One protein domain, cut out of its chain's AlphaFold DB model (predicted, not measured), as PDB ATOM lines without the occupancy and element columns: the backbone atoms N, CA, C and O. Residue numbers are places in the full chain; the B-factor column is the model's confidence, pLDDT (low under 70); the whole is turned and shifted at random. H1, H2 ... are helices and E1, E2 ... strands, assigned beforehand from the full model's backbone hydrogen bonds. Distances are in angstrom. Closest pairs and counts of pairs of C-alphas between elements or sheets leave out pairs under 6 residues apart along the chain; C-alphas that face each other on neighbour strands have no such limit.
ATOM      1  N   LEU A  11     171.107 111.364 105.552       92.19
ATOM      2  CA  LEU A  11     171.220 110.094 106.266       92.19
ATOM      3  C   LEU A  11     171.428 108.966 105.265       92.19
ATOM      4  O   LEU A  11     170.662 108.835 104.309       92.19
ATOM      5  N   LEU A  12     172.435 108.139 105.514       95.38
ATOM      6  CA  LEU A  12     172.768 107.002 104.670       95.38
ATOM      7  C   LEU A  12     172.680 105.709 105.475       95.38
ATOM      8  O   LEU A  12     173.331 105.564 106.503       95.38
ATOM      9  N   SER A  13     171.877 104.766 104.996       95.00
ATOM     10  CA  SER A  13     171.845 103.390 105.477       95.00
ATOM     11  C   SER A  13     172.704 102.529 104.559       95.00
ATOM     12  O   SER A  13     172.335 102.340 103.403       95.00
ATOM     13  N   LEU A  14     173.805 101.984 105.070       93.81
ATOM     14  CA  LEU A  14     174.653 101.014 104.378       93.81
ATOM     15  C   LEU A  14     174.420  99.636 104.993       93.81
ATOM     16  O   LEU A  14     174.701  99.445 106.176       93.81
ATOM     17  N   ASP A  15     173.861  98.707 104.219       92.19
ATOM     18  CA  ASP A  15     173.587  97.324 104.645       92.19
ATOM     19  C   ASP A  15     172.823  97.233 105.982       92.19
ATOM     20  O   ASP A  15     173.077  96.389 106.841       92.19
ATOM     21  N   GLY A  16     171.879  98.159 106.177       89.25
ATOM     22  CA  GLY A  16     171.046  98.258 107.379       89.25
ATOM     23  C   GLY A  16     171.650  99.060 108.537       89.25
ATOM     24  O   GLY A  16     170.969  99.256 109.543       89.25
ATOM     25  N   ARG A  17     172.882  99.570 108.413       92.12
ATOM     26  CA  ARG A  17     173.521 100.434 109.417       92.12
ATOM     27  C   ARG A  17     173.458 101.905 109.000       92.12
ATOM     28  O   ARG A  17     173.789 102.242 107.870       92.12
ATOM     29  N   GLY A  18     173.012 102.778 109.905       93.12
ATOM     30  CA  GLY A  18     172.797 104.204 109.633       93.12
ATOM     31  C   GLY A  18     174.014 105.087 109.921       93.12
ATOM     32  O   GLY A  18     174.698 104.892 110.922       93.12
ATOM     33  N   PHE A  19     174.229 106.088 109.070       94.19
ATOM     34  CA  PHE A  19     175.339 107.038 109.122       94.19
ATOM     35  C   PHE A  19     174.884 108.453 108.759       94.19
ATOM     36  O   PHE A  19     173.961 108.637 107.957       94.19
ATOM     37  N   TYR A  20     175.586 109.456 109.289       92.75
ATOM     38  CA  TYR A  20     175.540 110.809 108.741       92.75
ATOM     39  C   TYR A  20     176.493 110.915 107.553       92.75
ATOM     40  O   TYR A  20     177.644 110.489 107.644       92.75
ATOM     41  N   VAL A  21     176.041 111.519 106.455       94.06
ATOM     42  CA  VAL A  21     176.940 111.930 105.370       94.06
ATOM     43  C   VAL A  21     177.531 113.287 105.727       94.06
ATOM     44  O   VAL A  21     176.799 114.254 105.926       94.06
ATOM     45  N   ILE A  22     178.858 113.358 105.786       92.94
ATOM     46  CA  ILE A  22     179.600 114.583 106.116       92.94
ATOM     47  C   ILE A  22     180.086 115.275 104.847       92.94
ATOM     48  O   ILE A  22     180.083 116.503 104.730       92.94
ATOM     49  N   HIS A  23     180.488 114.479 103.863       94.19
ATOM     50  CA  HIS A  23     180.964 114.961 102.582       94.19
ATOM     51  C   HIS A  23     180.619 113.950 101.486       94.19
ATOM     52  O   HIS A  23     180.488 112.754 101.745       94.19
ATOM     53  N   TYR A  24     180.463 114.425 100.253       95.31
ATOM     54  CA  TYR A  24     180.445 113.549  99.084       95.31
ATOM     55  C   TYR A  24     181.194 114.152  97.899       95.31
ATOM     56  O   TYR A  24     181.232 115.374  97.716       95.31
ATOM     57  N   SER A  25     181.742 113.289  97.052       95.88
ATOM     58  CA  SER A  25     182.247 113.629  95.722       95.88
ATOM     59  C   SER A  25     181.533 112.787  94.670       95.88
ATOM     60  O   SER A  25     181.163 111.645  94.927       95.88
ATOM     61  N   ALA A  26     181.311 113.361  93.492       96.00
ATOM     62  CA  ALA A  26     180.600 112.710  92.400       96.00
ATOM     63  C   ALA A  26     181.409 112.843  91.107       96.00
ATOM     64  O   ALA A  26     181.866 113.937  90.774       96.00
ATOM     65  N   ILE A  27     181.586 111.731  90.399       95.62
ATOM     66  CA  ILE A  27     182.293 111.637  89.122       95.62
ATOM     67  C   ILE A  27     181.300 111.081  88.094       95.62
ATOM     68  O   ILE A  27     180.880 109.929  88.229       95.62
ATOM     69  N   PRO A  28     180.878 111.877  87.096       94.12
ATOM     70  CA  PRO A  28     180.001 111.392  86.034       94.12
ATOM     71  C   PRO A  28     180.640 110.231  85.257       94.12
ATOM     72  O   PRO A  28     181.810 110.310  84.884       94.12
ATOM     73  N   GLU A  29     179.866 109.180  84.980       91.81
ATOM     74  CA  GLU A  29     180.284 107.999  84.213       91.81
ATOM     75  C   GLU A  29     179.210 107.621  83.185       91.81
ATOM     76  O   GLU A  29     178.254 106.914  83.499       91.81
ATOM     77  N   ASN A  30     179.375 108.058  81.932       88.12
ATOM     78  CA  ASN A  30     178.388 107.860  80.863       88.12
ATOM     79  C   ASN A  30     176.969 108.307  81.289       88.12
ATOM     80  O   ASN A  30     176.730 109.503  81.433       88.12
ATOM     81  N   GLU A  31     176.043 107.358  81.485       93.31
ATOM     82  CA  GLU A  31     174.645 107.584  81.895       93.31
ATOM     83  C   GLU A  31     174.437 107.548  83.422       93.31
ATOM     84  O   GLU A  31     173.348 107.841  83.913       93.31
ATOM     85  N   LEU A  32     175.473 107.188  84.181       95.12
ATOM     86  CA  LEU A  32     175.450 107.065  85.634       95.12
ATOM     87  C   LEU A  32     176.437 108.043  86.273       95.12
ATOM     88  O   LEU A  32     177.114 108.838  85.621       95.12
ATOM     89  N   THR A  33     176.496 108.040  87.596       96.19
ATOM     90  CA  THR A  33     177.474 108.817  88.351       96.19
ATOM     91  C   THR A  33     178.031 107.968  89.474       96.19
ATOM     92  O   THR A  33     177.280 107.421  90.278       96.19
ATOM     93  N   ARG A  34     179.357 107.871  89.557       96.44
ATOM     94  CA  ARG A  34     180.023 107.288  90.718       96.44
ATOM     95  C   ARG A  34     180.047 108.328  91.823       96.44
ATOM     96  O   ARG A  34     180.575 109.423  91.632       96.44
ATOM     97  N   ILE A  35     179.485 107.995  92.974       96.56
ATOM     98  CA  ILE A  35     179.493 108.841  94.160       96.56
ATOM     99  C   ILE A  35     180.281 108.165  95.274       96.56
ATOM    100  O   ILE A  35     180.100 106.981  95.546       96.56
ATOM    101  N   ARG A  36     181.135 108.941  95.938       96.75
ATOM    102  CA  ARG A  36     181.778 108.559  97.190       96.75
ATOM    103  C   ARG A  36     181.225 109.427  98.309       96.75
ATOM    104  O   ARG A  36     181.229 110.651  98.198       96.75
ATOM    105  N   PHE A  37     180.796 108.786  99.386       96.19
ATOM    106  CA  PHE A  37     180.349 109.409 100.622       96.19
ATOM    107  C   PHE A  37     181.414 109.228 101.697       96.19
ATOM    108  O   PHE A  37     181.888 108.112 101.910       96.19
ATOM    109  N   ASP A  38     181.744 110.305 102.396       95.69
ATOM    110  CA  ASP A  38     182.452 110.248 103.667       95.69
ATOM    111  C   ASP A  38     181.402 110.308 104.789       95.69
ATOM    112  O   ASP A  38     180.507 111.165 104.794       95.69
ATOM    113  N   LEU A  39     181.482 109.346 105.701       94.88
ATOM    114  CA  LEU A  39     180.449 109.006 106.674       94.88
ATOM    115  C   LEU A  39     180.944 109.239 108.101       94.88
ATOM    116  O   LEU A  39     182.133 109.090 108.373       94.88
ATOM    117  N   ALA A  40     180.017 109.523 109.011       93.44
ATOM    118  CA  ALA A  40     180.248 109.477 110.450       93.44
ATOM    119  C   ALA A  40     179.201 108.585 111.125       93.44
ATOM    120  O   ALA A  40     177.999 108.714 110.858       93.44
ATOM    121  N   ASP A  41     179.652 107.686 112.001       90.50
ATOM    122  CA  ASP A  41     178.761 106.906 112.858       90.50
ATOM    123  C   ASP A  41     178.079 107.841 113.876       90.50
ATOM    124  O   ASP A  41     178.766 108.591 114.576       90.50
ATOM    125  N   PRO A  42     176.739 107.825 113.982       87.31
ATOM    126  CA  PRO A  42     176.008 108.731 114.864       87.31
ATOM    127  C   PRO A  42     176.248 108.472 116.358       87.31
ATOM    128  O   PRO A  42     176.005 109.368 117.163       87.31
ATOM    129  N   ASN A  43     176.687 107.270 116.741       87.31
ATOM    130  CA  ASN A  43     176.864 106.870 118.136       87.31
ATOM    131  C   ASN A  43     178.313 107.021 118.602       87.31
ATOM    132  O   ASN A  43     178.550 107.377 119.754       87.31
ATOM    133  N   THR A  44     179.279 106.714 117.733       90.06
ATOM    134  CA  THR A  44     180.708 106.727 118.095       90.06
ATOM    135  C   THR A  44     181.462 107.927 117.531       90.06
ATOM    136  O   THR A  44     182.544 108.247 118.020       90.06
ATOM    137  N   GLY A  45     180.921 108.595 116.507       85.38
ATOM    138  CA  GLY A  45     181.623 109.637 115.757       85.38
ATOM    139  C   GLY A  45     182.752 109.103 114.870       85.38
ATOM    140  O   GLY A  45     183.458 109.893 114.245       85.38
ATOM    141  N   GLU A  46     182.942 107.780 114.804       91.06
ATOM    142  CA  GLU A  46     183.962 107.169 113.955       91.06
ATOM    143  C   GLU A  46     183.664 107.430 112.476       91.06
ATOM    144  O   GLU A  46     182.525 107.329 112.013       91.06
ATOM    145  N   GLY A  47     184.716 107.776 111.733       91.00
ATOM    146  CA  GLY A  47     184.635 108.036 110.303       91.00
ATOM    147  C   GLY A  47     184.572 106.753 109.474       91.00
ATOM    148  O   GLY A  47     185.165 105.734 109.827       91.00
ATOM    149  N   GLY A  48     183.903 106.825 108.327       91.81
ATOM    150  CA  GLY A  48     183.852 105.760 107.330       91.81
ATOM    151  C   GLY A  48     183.690 106.311 105.916       91.81
ATOM    152  O   GLY A  48     183.630 107.522 105.707       91.81
ATOM    153  N   SER A  49     183.596 105.425 104.930       94.25
ATOM    154  CA  SER A  49     183.286 105.821 103.556       94.25
ATOM    155  C   SER A  49     182.504 104.745 102.818       94.25
ATOM    156  O   SER A  49     182.723 103.559 103.061       94.25
ATOM    157  N   ALA A  50     181.652 105.158 101.883       94.31
ATOM    158  CA  ALA A  50     180.937 104.271 100.969       94.31
ATOM    159  C   ALA A  50     181.035 104.797  99.533       94.31
ATOM    160  O   ALA A  50     181.019 106.008  99.316       94.31
ATOM    161  N   GLU A  51     181.112 103.897  98.557       94.94
ATOM    162  CA  GLU A  51     181.070 104.230  97.131       94.94
ATOM    163  C   GLU A  51     179.895 103.505  96.475       94.94
ATOM    164  O   GLU A  51     179.610 102.355  96.806       94.94
ATOM    165  N   ALA A  52     179.210 104.183  95.558       94.50
ATOM    166  CA  ALA A  52     178.142 103.595  94.766       94.50
ATOM    167  C   ALA A  52     178.071 104.222  93.371       94.50
ATOM    168  O   ALA A  52     178.424 105.387  93.177       94.50
ATOM    169  N   VAL A  53     177.565 103.461  92.404       94.31
ATOM    170  CA  VAL A  53     177.196 103.976  91.082       94.31
ATOM    171  C   VAL A  53     175.693 104.226  91.086       94.31
ATOM    172  O   VAL A  53     174.912 103.330  91.394       94.31
ATOM    173  N   VAL A  54     175.287 105.461  90.798       94.19
ATOM    174  CA  VAL A  54     173.910 105.928  90.989       94.19
ATOM    175  C   VAL A  54     173.382 106.657  89.761       94.19
ATOM    176  O   VAL A  54     174.143 107.155  88.931       94.19
ATOM    177  N   ASP A  55     172.057 106.750  89.674       94.06
ATOM    178  CA  ASP A  55     171.383 107.636  88.726       94.06
ATOM    179  C   ASP A  55     171.755 109.109  89.027       94.06
ATOM    180  O   ASP A  55     171.704 109.516  90.199       94.06
ATOM    181  N   PRO A  56     172.098 109.929  88.012       94.94
ATOM    182  CA  PRO A  56     172.485 111.331  88.199       94.94
ATOM    183  C   PRO A  56     171.469 112.177  88.985       94.94
ATOM    184  O   PRO A  56     171.859 113.126  89.669       94.94
ATOM    185  N   ARG A  57     170.180 111.806  88.985       94.62
ATOM    186  CA  ARG A  57     169.123 112.490  89.751       94.62
ATOM    187  C   ARG A  57     169.377 112.492  91.259       94.62
ATOM    188  O   ARG A  57     168.956 113.423  91.940       94.62
ATOM    189  N   LEU A  58     170.080 111.489  91.795       95.19
ATOM    190  CA  LEU A  58     170.485 111.508  93.205       95.19
ATOM    191  C   LEU A  58     171.498 112.631  93.471       95.19
ATOM    192  O   LEU A  58     171.403 113.326  94.479       95.19
ATOM    193  N   VAL A  59     172.443 112.852  92.556       94.19
ATOM    194  CA  VAL A  59     173.436 113.929  92.688       94.19
ATOM    195  C   VAL A  59     172.773 115.297  92.567       94.19
ATOM    196  O   VAL A  59     173.080 116.202  93.342       94.19
ATOM    197  N   GLU A  60     171.811 115.446  91.658       93.06
ATOM    198  CA  GLU A  60     170.994 116.659  91.557       93.06
ATOM    199  C   GLU A  60     170.226 116.938  92.856       93.06
ATOM    200  O   GLU A  60     170.246 118.070  93.346       93.06
ATOM    201  N   ALA A  61     169.608 115.910  93.447       92.50
ATOM    202  CA  ALA A  61     168.903 116.022  94.721       92.50
ATOM    203  C   ALA A  61     169.845 116.396  95.878       92.50
ATOM    204  O   ALA A  61     169.524 117.290  96.658       92.50
ATOM    205  N   LEU A  62     171.028 115.776  95.961       92.75
ATOM    206  CA  LEU A  62     172.068 116.115  96.941       92.75
ATOM    207  C   LEU A  62     172.517 117.578  96.818       92.75
ATOM    208  O   LEU A  62     172.568 118.304  97.813       92.75
ATOM    209  N   ASN A  63     172.789 118.034  95.593       91.44
ATOM    210  CA  ASN A  63     173.215 119.406  95.327       91.44
ATOM    211  C   ASN A  63     172.107 120.415  95.668       91.44
ATOM    212  O   ASN A  63     172.370 121.433  96.311       91.44
ATOM    213  N   ALA A  64     170.858 120.135  95.276       88.94
ATOM    214  CA  ALA A  64     169.706 120.983  95.584       88.94
ATOM    215  C   ALA A  64     169.460 121.088  97.098       88.94
ATOM    216  O   ALA A  64     169.252 122.194  97.610       88.94
ATOM    217  N   HIS A  65     169.556 119.957  97.805       86.44
ATOM    218  CA  HIS A  65     169.405 119.891  99.251       86.44
ATOM    219  C   HIS A  65     170.474 120.735  99.961       86.44
ATOM    220  O   HIS A  65     170.145 121.621 100.752       86.44
ATOM    221  N   ASN A  66     171.748 120.563  99.590       83.38
ATOM    222  CA  ASN A  66     172.859 121.341 100.144       83.38
ATOM    223  C   ASN A  66     172.728 122.848  99.880       83.38
ATOM    224  O   ASN A  66     172.988 123.661 100.773       83.38
ATOM    225  N   HIS A  67     172.254 123.244  98.696       83.44
ATOM    226  CA  HIS A  67     172.046 124.652  98.336       83.44
ATOM    227  C   HIS A  67     170.807 125.293  98.990       83.44
ATOM    228  O   HIS A  67     170.508 126.450  98.713       83.44
ATOM    229  N   GLY A  68     170.100 124.589  99.884       72.19
ATOM    230  CA  GLY A  68     169.019 125.171 100.687       72.19
ATOM    231  C   GLY A  68     167.667 125.248  99.984       72.19
ATOM    232  O   GLY A  68     166.788 125.966 100.443       72.19
ATOM    233  N   LYS A  69     167.457 124.495  98.897       67.69
ATOM    234  CA  LYS A  69     166.138 124.427  98.240       67.69
ATOM    235  C   LYS A  69     165.113 123.582  99.012       67.69
ATOM    236  O   LYS A  69     163.931 123.620  98.688       67.69
ATOM    237  N   ASP A  70     165.559 122.848 100.033       68.94
ATOM    238  CA  ASP A  70     164.781 121.844 100.768       68.94
ATOM    239  C   ASP A  70     164.910 122.000 102.297       68.94
ATOM    240  O   ASP A  70     165.138 121.027 103.018       68.94
ATOM    241  N   GLU A  71     164.778 123.226 102.815       70.50
ATOM    242  CA  GLU A  71     164.784 123.470 104.265       70.50
ATOM    243  C   GLU A  71     163.725 122.628 105.008       70.50
ATOM    244  O   GLU A  71     162.592 122.452 104.547       70.50
ATOM    245  N   GLY A  72     164.097 122.090 106.177       75.50
ATOM    246  CA  GLY A  72     163.211 121.254 107.000       75.50
ATOM    247  C   GLY A  72     162.967 119.846 106.445       75.50
ATOM    248  O   GLY A  72     162.022 119.169 106.858       75.50
ATOM    249  N   ARG A  73     163.790 119.393 105.495       83.69
ATOM    250  CA  ARG A  73     163.767 118.027 104.962       83.69
ATOM    251  C   ARG A  73     165.082 117.310 105.258       83.69
ATOM    252  O   ARG A  73     166.097 117.952 105.480       83.69
ATOM    253  N   ALA A  74     165.042 115.985 105.255       86.31
ATOM    254  CA  ALA A  74     166.199 115.107 105.202       86.31
ATOM    255  C   ALA A  74     166.241 114.460 103.821       86.31
ATOM    256  O   ALA A  74     165.196 114.055 103.293       86.31
ATOM    257  N   LEU A  75     167.441 114.299 103.276       92.06
ATOM    258  CA  LEU A  75     167.671 113.358 102.189       92.06
ATOM    259  C   LEU A  75     168.069 112.013 102.801       92.06
ATOM    260  O   LEU A  75     169.041 111.923 103.547       92.06
ATOM    261  N   LEU A  76     167.308 110.971 102.491       94.38
ATOM    262  CA  LEU A  76     167.563 109.620 102.968       94.38
ATOM    263  C   LEU A  76     168.074 108.765 101.810       94.38
ATOM    264  O   LEU A  76     167.461 108.770 100.741       94.38
ATOM    265  N   ILE A  77     169.160 108.030 102.032       96.56
ATOM    266  CA  ILE A  77     169.814 107.154 101.055       96.56
ATOM    267  C   ILE A  77     169.936 105.751 101.662       96.56
ATOM    268  O   ILE A  77     170.335 105.607 102.814       96.56
ATOM    269  N   TRP A  78     169.621 104.717 100.887       96.44
ATOM    270  CA  TRP A  78     169.877 103.318 101.229       96.44
ATOM    271  C   TRP A  78     170.783 102.717 100.172       96.44
ATOM    272  O   TRP A  78     170.471 102.804  98.985       96.44
ATOM    273  N   ILE A  79     171.870 102.106 100.624       95.75
ATOM    274  CA  ILE A  79     172.782 101.306  99.820       95.75
ATOM    275  C   ILE A  79     172.688  99.876 100.341       95.75
ATOM    276  O   ILE A  79     172.988  99.617 101.510       95.75
ATOM    277  N   ASP A  80     172.251  98.979  99.468       93.62
ATOM    278  CA  ASP A  80     172.246  97.538  99.686       93.62
ATOM    279  C   ASP A  80     173.319  96.921  98.786       93.62
ATOM    280  O   ASP A  80     173.156  96.822  97.565       93.62
ATOM    281  N   THR A  81     174.447  96.548  99.389       90.88
ATOM    282  CA  THR A  81     175.586  95.983  98.659       90.88
ATOM    283  C   THR A  81     175.340  94.536  98.236       90.88
ATOM    284  O   THR A  81     175.947  94.079  97.268       90.88
ATOM    285  N   GLN A  82     174.417  93.826  98.895       91.19
ATOM    286  CA  GLN A  82     174.073  92.444  98.552       91.19
ATOM    287  C   GLN A  82     173.290  92.380  97.241       91.19
ATOM    288  O   GLN A  82     173.509  91.476  96.434       91.19
ATOM    289  N   HIS A  83     172.410  93.356  97.015       92.06
ATOM    290  CA  HIS A  83     171.581  93.443  95.811       92.06
ATOM    291  C   HIS A  83     172.086  94.472  94.790       92.06
ATOM    292  O   HIS A  83     171.479  94.624  93.731       92.06
ATOM    293  N   ASN A  84     173.197  95.157  95.089       88.06
ATOM    294  CA  ASN A  84     173.743  96.258  94.294       88.06
ATOM    295  C   ASN A  84     172.678  97.326  93.979       88.06
ATOM    296  O   ASN A  84     172.514  97.760  92.837       88.06
ATOM    297  N   GLU A  85     171.916  97.712  95.002       92.44
ATOM    298  CA  GLU A  85     170.788  98.624  94.865       92.44
ATOM    299  C   GLU A  85     171.016  99.911  95.660       92.44
ATOM    300  O   GLU A  85     171.431  99.892  96.821       92.44
ATOM    301  N   VAL A  86     170.685 101.044  95.036       95.00
ATOM    302  CA  VAL A  86     170.646 102.347  95.699       95.00
ATOM    303  C   VAL A  86     169.251 102.940  95.585       95.00
ATOM    304  O   VAL A  86     168.734 103.151  94.488       95.00
ATOM    305  N   ARG A  87     168.651 103.264  96.730       95.81
ATOM    306  CA  ARG A  87     167.369 103.974  96.821       95.81
ATOM    307  C   ARG A  87     167.547 105.282  97.564       95.81
ATOM    308  O   ARG A  87     168.401 105.396  98.440       95.81
ATOM    309  N   TRP A  88     166.702 106.261  97.265       95.75
ATOM    310  CA  TRP A  88     166.725 107.533  97.973       95.75
ATOM    311  C   TRP A  88     165.361 108.221  97.985       95.75
ATOM    312  O   TRP A  88     164.503 107.955  97.143       95.75
TER     313      TRP A  88
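This is residues 11 to 88 of the 102 residues of an uncharacterized protein of Candidatus Bathyarchaeota archaeon (UniProt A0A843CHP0). A single six-stranded sheet folds back on itself like part of a barrel, its leaves E4 E3 and E1 E5 E6 facing each other with E2 as the hinge, and it curls round one helix, H1. The printed part has 78 residues, with one named helix and six named strands in the order E1 E2 E3 E4 H1 E5 E6; the class is mostly strand. The mixed sheet runs E4 E3 E2 E1 E5 E6, and E1 to E4 form a meander, each strand the antiparallel neighbour of the one before. The whole is compact, with a radius of gyration of the C-alphas of 12.3 A, and flat, spanning 36 by 33 by 17 A.

E2, residues 17 to 29, bends by 90 degrees at residue 20. Its residues 17 to 20 pair with E1, residues 11 to 14, in an antiparallel hairpin, N 19 and O 12 being 2.8 A apart. Its residues 20 to 29 pair with E3, residues 32 to 40, in another, N 27 and O 34 being 2.8 A apart. Edge strand E4, residues 47 to 54, forms a hairpin with E3, with N 50 and O 37 at 3.0 A. E1 is parallel to E5, residues 73 to 80, at 8 degrees, with N 13 and O 77 at 2.8 A. E5 and edge strand E6, residues 85 to 88, form an antiparallel hairpin, with N 78 and O 87 at 2.8 A. Between the leaves, the closest C-alphas of E4 and E6, Val 54 and Val 86, are 6.8 A apart. H1, residues 56 to 66, is on the sheet; its closest C-alphas with E3 are Pro 56 and Thr 33, 5.6 A. In H1 every O i to N i+4 pair is within hydrogen-bond range.

E2 measures 27.2 A, E3 25.4 A, E5 22.8 A, E4 22.2 A and H1 15.6 A. E1 begins at C-alpha 11 (171.220, 110.094, 106.266), and E6 ends at C-alpha 88 (166.725, 107.533, 97.973).

The farthest C-alphas, Asn 30 and Thr 44, are 37.3 A apart. The printed part has no cut and no long link; residues 69 to 70 are under pLDDT 70.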